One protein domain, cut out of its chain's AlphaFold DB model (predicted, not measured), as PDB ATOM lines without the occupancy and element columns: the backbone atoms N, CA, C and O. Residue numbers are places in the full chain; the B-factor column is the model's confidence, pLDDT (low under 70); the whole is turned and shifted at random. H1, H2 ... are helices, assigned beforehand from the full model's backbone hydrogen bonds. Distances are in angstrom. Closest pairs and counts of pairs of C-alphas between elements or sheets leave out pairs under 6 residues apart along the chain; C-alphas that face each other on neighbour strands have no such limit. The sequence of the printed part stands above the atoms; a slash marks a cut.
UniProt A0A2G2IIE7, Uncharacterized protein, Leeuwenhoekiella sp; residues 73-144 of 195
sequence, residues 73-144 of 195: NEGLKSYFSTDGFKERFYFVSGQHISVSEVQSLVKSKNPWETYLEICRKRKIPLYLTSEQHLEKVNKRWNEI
ATOM      1  N   ASN A  73     143.580 116.035 137.412       84.62
ATOM      2  CA  ASN A  73     143.128 117.123 138.270       84.62
ATOM      3  C   ASN A  73     144.047 118.335 138.132       84.62
ATOM      4  O   ASN A  73     143.539 119.445 137.997       84.62
ATOM      5  N   GLU A  74     145.367 118.150 138.095       86.06
ATOM      6  CA  GLU A  74     146.297 119.253 137.809       86.06
ATOM      7  C   GLU A  74     146.093 119.826 136.401       86.06
ATOM      8  O   GLU A  74     146.056 121.047 136.227       86.06
ATOM      9  N   GLY A  75     145.841 118.969 135.408       82.94
ATOM     10  CA  GLY A  75     145.474 119.394 134.058       82.94
ATOM     11  C   GLY A  75     144.207 120.256 134.040       82.94
ATOM     12  O   GLY A  75     144.189 121.326 133.428       82.94
ATOM     13  N   LEU A  76     143.160 119.842 134.762       84.56
ATOM     14  CA  LEU A  76     141.921 120.614 134.895       84.56
ATOM     15  C   LEU A  76     142.134 121.939 135.634       84.56
ATOM     16  O   LEU A  76     141.613 122.959 135.190       84.56
ATOM     17  N   LYS A  77     142.910 121.956 136.726       90.19
ATOM     18  CA  LYS A  77     143.250 123.196 137.449       90.19
ATOM     19  C   LYS A  77     143.962 124.184 136.536       90.19
ATOM     20  O   LYS A  77     143.576 125.352 136.485       90.19
ATOM     21  N   SER A  78     144.957 123.706 135.787       88.62
ATOM     22  CA  SER A  78     145.682 124.513 134.809       88.62
ATOM     23  C   SER A  78     144.725 125.059 133.749       88.62
ATOM     24  O   SER A  78     144.656 126.271 133.553       88.62
ATOM     25  N   TYR A  79     143.876 124.210 133.161       87.38
ATOM     26  CA  TYR A  79     142.875 124.631 132.180       87.38
ATOM     27  C   TYR A  79     141.911 125.696 132.723       87.38
ATOM     28  O   TYR A  79     141.704 126.716 132.068       87.38
ATOM     29  N   PHE A  80     141.366 125.521 133.930       90.50
ATOM     30  CA  PHE A  80     140.441 126.489 134.535       90.50
ATOM     31  C   PHE A  80     141.076 127.853 134.828       90.50
ATOM     32  O   PHE A  80     140.359 128.846 134.961       90.50
ATOM     33  N   SER A  81     142.405 127.925 134.911       91.12
ATOM     34  CA  SER A  81     143.122 129.193 135.069       91.12
ATOM     35  C   SER A  81     143.279 129.980 133.758       91.12
ATOM     36  O   SER A  81     143.491 131.195 133.799       91.12
ATOM     37  N   THR A  82     143.129 129.316 132.605       92.75
ATOM     38  CA  THR A  82     143.341 129.913 131.277       92.75
ATOM     39  C   THR A  82     142.235 130.883 130.871       92.75
ATOM     40  O   THR A  82     141.072 130.743 131.259       92.75
ATOM     41  N   ASP A  83     142.578 131.848 130.017       92.44
ATOM     42  CA  ASP A  83     141.590 132.751 129.420       92.44
ATOM     43  C   ASP A  83     140.664 132.022 128.440       92.44
ATOM     44  O   ASP A  83     139.459 132.265 128.449       92.44
ATOM     45  N   GLY A  84     141.176 131.021 127.715       90.31
ATOM     46  CA  GLY A  84     140.361 130.190 126.825       90.31
ATOM     47  C   GLY A  84     139.219 129.463 127.549       90.31
ATOM     48  O   GLY A  84     138.120 129.332 127.004       90.31
ATOM     49  N   PHE A  85     139.423 129.036 128.802       91.00
ATOM     50  CA  PHE A  85     138.327 128.512 129.619       91.00
ATOM     51  C   PHE A  85     137.293 129.592 129.953       91.00
ATOM     52  O   PHE A  85     136.098 129.341 129.800       91.00
ATOM     53  N   LYS A  86     137.723 130.782 130.390       92.81
ATOM     54  CA  LYS A  86     136.816 131.884 130.761       92.81
ATOM     55  C   LYS A  86     135.965 132.327 129.570       92.81
ATOM     56  O   LYS A  86     134.757 132.508 129.714       92.81
ATOM     57  N   GLU A  87     136.581 132.445 128.395       92.44
ATOM     58  CA  GLU A  87     135.907 132.757 127.132       92.44
ATOM     59  C   GLU A  87     134.885 131.683 126.765       92.44
ATOM     60  O   GLU A  87     133.723 131.990 126.495       92.44
ATOM     61  N   ARG A  88     135.280 130.404 126.825       87.44
ATOM     62  CA  ARG A  88     134.372 129.284 126.552       87.44
ATOM     63  C   ARG A  88     133.220 129.226 127.549       87.44
ATOM     64  O   ARG A  88     132.089 128.950 127.156       87.44
ATOM     65  N   PHE A  89     133.487 129.482 128.826       89.31
ATOM     66  CA  PHE A  89     132.466 129.521 129.863       89.31
ATOM     67  C   PHE A  89     131.436 130.613 129.571       89.31
ATOM     68  O   PHE A  89     130.237 130.339 129.619       89.31
ATOM     69  N   TYR A  90     131.887 131.813 129.196       91.06
ATOM     70  CA  TYR A  90     131.001 132.899 128.779       91.06
ATOM     71  C   TYR A  90     130.194 132.535 127.532       91.06
ATOM     72  O   TYR A  90     128.978 132.687 127.530       91.06
ATOM     73  N   PHE A  91     130.843 131.976 126.510       87.69
ATOM     74  CA  PHE A  91     130.180 131.563 125.274       87.69
ATOM     75  C   PHE A  91     129.055 130.543 125.513       87.69
ATOM     76  O   PHE A  91     127.989 130.645 124.914       87.69
ATOM     77  N   VAL A  92     129.274 129.567 126.402       83.75
ATOM     78  CA  VAL A  92     128.296 128.500 126.679       83.75
ATOM     79  C   VAL A  92     127.203 128.947 127.649       83.75
ATOM     80  O   VAL A  92     126.048 128.565 127.487       83.75
ATOM     81  N   SER A  93     127.554 129.714 128.681       87.25
ATOM     82  CA  SER A  93     126.623 130.055 129.766       87.25
ATOM     83  C   SER A  93     125.964 131.427 129.629       87.25
ATOM     84  O   SER A  93     124.998 131.706 130.338       87.25
ATOM     85  N   GLY A  94     126.507 132.303 128.780       88.00
ATOM     86  CA  GLY A  94     126.181 133.731 128.745       88.00
ATOM     87  C   GLY A  94     126.645 134.505 129.986       88.00
ATOM     88  O   GLY A  94     126.263 135.658 130.163       88.00
ATOM     89  N   GLN A  95     127.430 133.888 130.876       89.88
ATOM     90  CA  GLN A  95     127.841 134.462 132.156       89.88
ATOM     91  C   GLN A  95     129.360 134.492 132.286       89.88
ATOM     92  O   GLN A  95     130.052 133.555 131.901       89.88
ATOM     93  N   HIS A  96     129.893 135.539 132.913       92.31
ATOM     94  CA  HIS A  96     131.296 135.550 133.309       92.31
ATOM     95  C   HIS A  96     131.488 134.764 134.611       92.31
ATOM     96  O   HIS A  96     130.735 134.934 135.584       92.31
ATOM     97  N   ILE A  97     132.503 133.901 134.629       93.38
ATOM     98  CA  ILE A  97     132.958 133.239 135.852       93.38
ATOM     99  C   ILE A  97     133.723 134.243 136.719       93.38
ATOM    100  O   ILE A  97     134.505 135.046 136.203       93.38
ATOM    101  N   SER A  98     133.483 134.244 138.031       93.62
ATOM    102  CA  SER A  98     134.172 135.174 138.927       93.62
ATOM    103  C   SER A  98     135.604 134.717 139.214       93.62
ATOM    104  O   SER A  98     135.932 133.531 139.175       93.62
ATOM    105  N   VAL A  99     136.462 135.664 139.602       92.69
ATOM    106  CA  VAL A  99     137.829 135.355 140.054       92.69
ATOM    107  C   VAL A  99     137.816 134.401 141.256       92.69
ATOM    108  O   VAL A  99     138.643 133.496 141.331       92.69
ATOM    109  N   SER A 100     136.860 134.556 142.177       93.75
ATOM    110  CA  SER A 100     136.730 133.684 143.351       93.75
ATOM    111  C   SER A 100     136.342 132.247 142.991       93.75
ATOM    112  O   SER A 100     136.852 131.306 143.595       93.75
ATOM    113  N   GLU A 101     135.491 132.055 141.983       93.81
ATOM    114  CA  GLU A 101     135.111 130.727 141.491       93.81
ATOM    115  C   GLU A 101     136.283 130.043 140.787       93.81
ATOM    116  O   GLU A 101     136.577 128.883 141.075       93.81
ATOM    117  N   VAL A 102     137.029 130.776 139.954       93.75
ATOM    118  CA  VAL A 102     138.272 130.263 139.352       93.75
ATOM    119  C   VAL A 102     139.259 129.840 140.443       93.75
ATOM    120  O   VAL A 102     139.808 128.744 140.390       93.75
ATOM    121  N   GLN A 103     139.437 130.650 141.489       94.19
ATOM    122  CA  GLN A 103     140.298 130.282 142.616       94.19
ATOM    123  C   GLN A 103     139.813 129.024 143.350       94.19
ATOM    124  O   GLN A 103     140.646 128.208 143.748       94.19
ATOM    125  N   SER A 104     138.498 128.836 143.516       94.12
ATOM    126  CA  SER A 104     137.966 127.602 144.111       94.12
ATOM    127  C   SER A 104     138.228 126.370 143.245       94.12
ATOM    128  O   SER A 104     138.576 125.322 143.782       94.12
ATOM    129  N   LEU A 105     138.152 126.503 141.916       92.50
ATOM    130  CA  LEU A 105     138.440 125.422 140.972       92.50
ATOM    131  C   LEU A 105     139.911 125.008 141.025       92.50
ATOM    132  O   LEU A 105     140.216 123.822 141.131       92.50
ATOM    133  N   VAL A 106     140.819 125.988 141.015       92.75
ATOM    134  CA  VAL A 106     142.271 125.754 141.025       92.75
ATOM    135  C   VAL A 106     142.742 125.139 142.348       92.75
ATOM    136  O   VAL A 106     143.633 124.294 142.358       92.75
ATOM    137  N   LYS A 107     142.141 125.526 143.480       94.00
ATOM    138  CA  LYS A 107     142.519 125.008 144.809       94.00
ATOM    139  C   LYS A 107     141.816 123.703 145.192       94.00
ATOM    140  O   LYS A 107     142.195 123.089 146.187       94.00
ATOM    141  N   SER A 108     140.788 123.289 144.452       91.88
ATOM    142  CA  SER A 108     139.991 122.107 144.786       91.88
ATOM    143  C   SER A 108     140.791 120.815 144.635       91.88
ATOM    144  O   SER A 108     141.595 120.660 143.716       91.88
ATOM    145  N   LYS A 109     140.526 119.841 145.512       90.94
ATOM    146  CA  LYS A 109     141.036 118.474 145.351       90.94
ATOM    147  C   LYS A 109     140.420 117.787 144.125       90.94
ATOM    148  O   LYS A 109     141.126 117.065 143.434       90.94
ATOM    149  N   ASN A 110     139.143 118.067 143.850       88.25
ATOM    150  CA  ASN A 110     138.371 117.520 142.733       88.25
ATOM    151  C   ASN A 110     137.778 118.677 141.901       88.25
ATOM    152  O   ASN A 110     136.609 119.035 142.074       88.25
ATOM    153  N   PRO A 111     138.562 119.292 140.995       88.50
ATOM    154  CA  PRO A 111     138.143 120.474 140.233       88.50
ATOM    155  C   PRO A 111     136.865 120.261 139.412       88.50
ATOM    156  O   PRO A 111     136.043 121.166 139.287       88.50
ATOM    157  N   TRP A 112     136.675 119.049 138.881       85.00
ATOM    158  CA  TRP A 112     135.481 118.664 138.127       85.00
ATOM    159  C   TRP A 112     134.191 118.762 138.956       85.00
ATOM    160  O   TRP A 112     133.208 119.349 138.507       85.00
ATOM    161  N   GLU A 113     134.192 118.233 140.182       86.94
ATOM    162  CA  GLU A 113     133.019 118.268 141.065       86.94
ATOM    163  C   GLU A 113     132.662 119.708 141.445       86.94
ATOM    164  O   GLU A 113     131.498 120.105 141.369       86.94
ATOM    165  N   THR A 114     133.675 120.516 141.771       90.75
ATOM    166  CA  THR A 114     133.511 121.945 142.064       90.75
ATOM    167  C   THR A 114     132.927 122.703 140.866       90.75
ATOM    168  O   THR A 114     132.039 123.540 141.035       90.75
ATOM    169  N   TYR A 115     133.354 122.383 139.642       89.31
ATOM    170  CA  TYR A 115     132.799 122.978 138.423       89.31
ATOM    171  C   TYR A 115     131.313 122.646 138.228       89.31
ATOM    172  O   TYR A 115     130.509 123.536 137.931       89.31
ATOM    173  N   LEU A 116     130.927 121.385 138.444       87.12
ATOM    174  CA  LEU A 116     129.525 120.967 138.382       87.12
ATOM    175  C   LEU A 116     128.666 121.686 139.428       87.12
ATOM    176  O   LEU A 116     127.530 122.065 139.137       87.12
ATOM    177  N   GLU A 117     129.199 121.899 140.631       90.00
ATOM    178  CA  GLU A 117     128.508 122.633 141.690       90.00
ATOM    179  C   GLU A 117     128.267 124.101 141.310       90.00
ATOM    180  O   GLU A 117     127.145 124.593 141.466       90.00
ATOM    181  N   ILE A 118     129.268 124.778 140.732       90.94
ATOM    182  CA  ILE A 118     129.131 126.151 140.213       90.94
ATOM    183  C   ILE A 118     128.034 126.209 139.145       90.94
ATOM    184  O   ILE A 118     127.141 127.058 139.219       90.94
ATOM    185  N   CYS A 119     128.051 125.278 138.186       89.44
ATOM    186  CA  CYS A 119     127.043 125.214 137.126       89.44
ATOM    187  C   CYS A 119     125.636 124.994 137.697       89.44
ATOM    188  O   CYS A 119     124.700 125.697 137.314       89.44
ATOM    189  N   ARG A 120     125.491 124.080 138.669       88.75
ATOM    190  CA  ARG A 120     124.218 123.809 139.355       88.75
ATOM    191  C   ARG A 120     123.707 125.047 140.093       88.75
ATOM    192  O   ARG A 120     122.541 125.407 139.943       88.75
ATOM    193  N   LYS A 121     124.574 125.730 140.849       90.75
ATOM    194  CA  LYS A 121     124.230 126.942 141.613       90.75
ATOM    195  C   LYS A 121     123.790 128.091 140.703       90.75
ATOM    196  O   LYS A 121     122.842 128.800 141.030       90.75
ATOM    197  N   ARG A 122     124.445 128.248 139.550       89.50
ATOM    198  CA  ARG A 122     124.133 129.272 138.539       89.50
ATOM    199  C   ARG A 122     123.042 128.861 137.546       89.50
ATOM    200  O   ARG A 122     122.744 129.632 136.638       89.50
ATOM    201  N   LYS A 123     122.445 127.672 137.715       89.06
ATOM    202  CA  LYS A 123     121.424 127.098 136.820       89.06
ATOM    203  C   LYS A 123     121.868 127.067 135.350       89.06
ATOM    204  O   LYS A 123     121.059 127.270 134.449       89.06
ATOM    205  N   ILE A 124     123.157 126.829 135.112       86.19
ATOM    206  CA  ILE A 124     123.722 126.706 133.765       86.19
ATOM    207  C   ILE A 124     123.343 125.318 133.230       86.19
ATOM    208  O   ILE A 124     123.653 124.322 133.893       86.19
ATOM    209  N   PRO A 125     122.669 125.217 132.071       77.69
ATOM    210  CA  PRO A 125     122.298 123.928 131.504       77.69
ATOM    211  C   PRO A 125     123.555 123.155 131.096       77.69
ATOM    212  O   PRO A 125     124.364 123.624 130.295       77.69
ATOM    213  N   LEU A 126     123.722 121.957 131.652       73.25
ATOM    214  CA  LEU A 126     124.761 121.023 131.232       73.25
ATOM    215  C   LEU A 126     124.185 120.139 130.126       73.25
ATOM    216  O   LEU A 126     123.273 119.352 130.360       73.25
ATOM    217  N   TYR A 127     124.713 120.286 128.913       68.00
ATOM    218  CA  TYR A 127     124.251 119.544 127.733       68.00
ATOM    219  C   TYR A 127     124.730 118.088 127.686       68.00
ATOM    220  O   TYR A 127     124.305 117.332 126.819       68.00
ATOM    221  N   LEU A 128     125.649 117.707 128.573       69.75
ATOM    222  CA  LEU A 128     126.282 116.395 128.588       69.75
ATOM    223  C   LEU A 128     126.100 115.751 129.959       69.75
ATOM    224  O   LEU A 128     126.259 116.409 130.990       69.75
ATOM    225  N   THR A 129     125.805 114.455 129.963       75.56
ATOM    226  CA  THR A 129     125.795 113.650 131.188       75.56
ATOM    227  C   THR A 129     127.222 113.427 131.697       75.56
ATOM    228  O   THR A 129     128.200 113.593 130.962       75.56
ATOM    229  N   SER A 130     127.364 113.020 132.962       71.56
ATOM    230  CA  SER A 130     128.666 112.671 133.549       71.56
ATOM    231  C   SER A 130     129.401 111.589 132.748       71.56
ATOM    232  O   SER A 130     130.612 111.674 132.568       71.56
ATOM    233  N   GLU A 131     128.667 110.607 132.221       74.38
ATOM    234  CA  GLU A 131     129.204 109.515 131.398       74.38
ATOM    235  C   GLU A 131     129.739 110.028 130.058       74.38
ATOM    236  O   GLU A 131     130.869 109.721 129.684       74.38
ATOM    237  N   GLN A 132     128.982 110.893 129.375       76.94
ATOM    238  CA  GLN A 132     129.417 111.507 128.115       76.94
ATOM    239  C   GLN A 132     130.635 112.420 128.306       76.94
ATOM    240  O   GLN A 132     131.492 112.530 127.426       76.94
ATOM    241  N   HIS A 133     130.722 113.094 129.454       71.81
ATOM    242  CA  HIS A 133     131.906 113.863 129.821       71.81
ATOM    243  C   HIS A 133     133.120 112.965 130.045       71.81
ATOM    244  O   HIS A 133     134.185 113.255 129.499       71.81
ATOM    245  N   LEU A 134     132.960 111.875 130.797       70.25
ATOM    246  CA  LEU A 134     134.026 110.908 131.044       70.25
ATOM    247  C   LEU A 134     134.540 110.297 129.735       70.25
ATOM    248  O   LEU A 134     135.747 110.231 129.526       70.25
ATOM    249  N   GLU A 135     133.644 109.924 128.821       78.00
ATOM    250  CA  GLU A 135     134.011 109.380 127.512       78.00
ATOM    251  C   GLU A 135     134.822 110.382 126.677       78.00
ATOM    252  O   GLU A 135     135.878 110.039 126.145       78.00
ATOM    253  N   LYS A 136     134.386 111.650 126.609       76.56
ATOM    254  CA  LYS A 136     135.127 112.708 125.899       76.56
ATOM    255  C   LYS A 136     136.507 112.951 126.495       76.56
ATOM    256  O   LYS A 136     137.469 113.125 125.748       76.56
ATOM    257  N   VAL A 137     136.595 112.974 127.822       75.69
ATOM    258  CA  VAL A 137     137.856 113.149 128.547       75.69
ATOM    259  C   VAL A 137     138.789 111.975 128.252       75.69
ATOM    260  O   VAL A 137     139.907 112.201 127.805       75.69
ATOM    261  N   ASN A 138     138.315 110.733 128.381       76.12
ATOM    262  CA  ASN A 138     139.101 109.533 128.079       76.12
ATOM    263  C   ASN A 138     139.568 109.490 126.621       76.12
ATOM    264  O   ASN A 138     140.726 109.180 126.356       76.12
ATOM    265  N   LYS A 139     138.698 109.844 125.668       83.44
ATOM    266  CA  LYS A 139     139.075 109.925 124.253       83.44
ATOM    267  C   LYS A 139     140.196 110.940 124.035       83.44
ATOM    268  O   LYS A 139     141.199 110.607 123.411       83.44
ATOM    269  N   ARG A 140     140.052 112.151 124.587       80.69
ATOM    270  CA  ARG A 140     141.080 113.191 124.475       80.69
ATOM    271  C   ARG A 140     142.393 112.763 125.131       80.69
ATOM    272  O   ARG A 140     143.453 113.051 124.588       80.69
ATOM    273  N   TRP A 141     142.336 112.056 126.259       77.69
ATOM    274  CA  TRP A 141     143.527 111.503 126.904       77.69
ATOM    275  C   TRP A 141     144.237 110.480 126.033       77.69
ATOM    276  O   TRP A 141     145.445 110.583 125.855       77.69
ATOM    277  N   ASN A 142     143.497 109.541 125.448       81.75
ATOM    278  CA  ASN A 142     144.076 108.547 124.549       81.75
ATOM    279  C   ASN A 142     144.761 109.207 123.343       81.75
ATOM    280  O   ASN A 142     145.830 108.761 122.938       81.75
ATOM    281  N   GLU A 143     144.188 110.288 122.802       84.62
ATOM    282  CA  GLU A 143     144.816 111.085 121.740       84.62
ATOM    283  C   GLU A 143     146.126 111.734 122.211       84.62
ATOM    284  O   GLU A 143     147.141 111.583 121.541       84.62
ATOM    285  N   ILE A 144     146.124 112.399 123.374       81.69
ATOM    286  CA  ILE A 144     147.317 113.063 123.930       81.69
ATOM    287  C   ILE A 144     148.427 112.052 124.219       81.69
ATOM    288  O   ILE A 144     149.582 112.295 123.881       81.69
TER     289      ILE A 144
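This is residues 73 to 144 of the 195 residues of an uncharacterized protein of Leeuwenhoekiella sp (UniProt A0A2G2IIE7). H1 and H3 lie side by side as a base, from which H2 and H4 extend as two separate arms; the longest helix, H5, lies to one side, and its residues 137 to 144 stick out. The 72 printed residues hold five named helices, H1 to H5 in order, and no named strand: all helix, compact, radius of gyration of the C-alphas 12.1 A, spans 32 by 24 by 21 A.

Start at H5, residues 130 to 144, apart from the other helices. H1, residues 73 to 81, touches H3, residues 99 to 107, opposite ways at a shallow 16 degrees, C-alphas 77 and 106 closest at 4.5 A. H4, residues 111 to 121, forms a hairpin with H3: C-alphas 105 and 111 are closest, 5.0 A. H2, residues 83 to 93, is close to but not clearly touching H1, C-alphas 79 and 85 closest at 6.5 A. In these five helices every O i to N i+4 pair is within hydrogen-bond range.

Find C-alpha 73, where H1 begins, at (143.128, 117.123, 138.270); H5 runs 21.0 A to C-alpha 144 at (147.317, 113.063, 123.930).

The printed part has no cut and no long link; pLDDT is under 70 at residues 127 to 128.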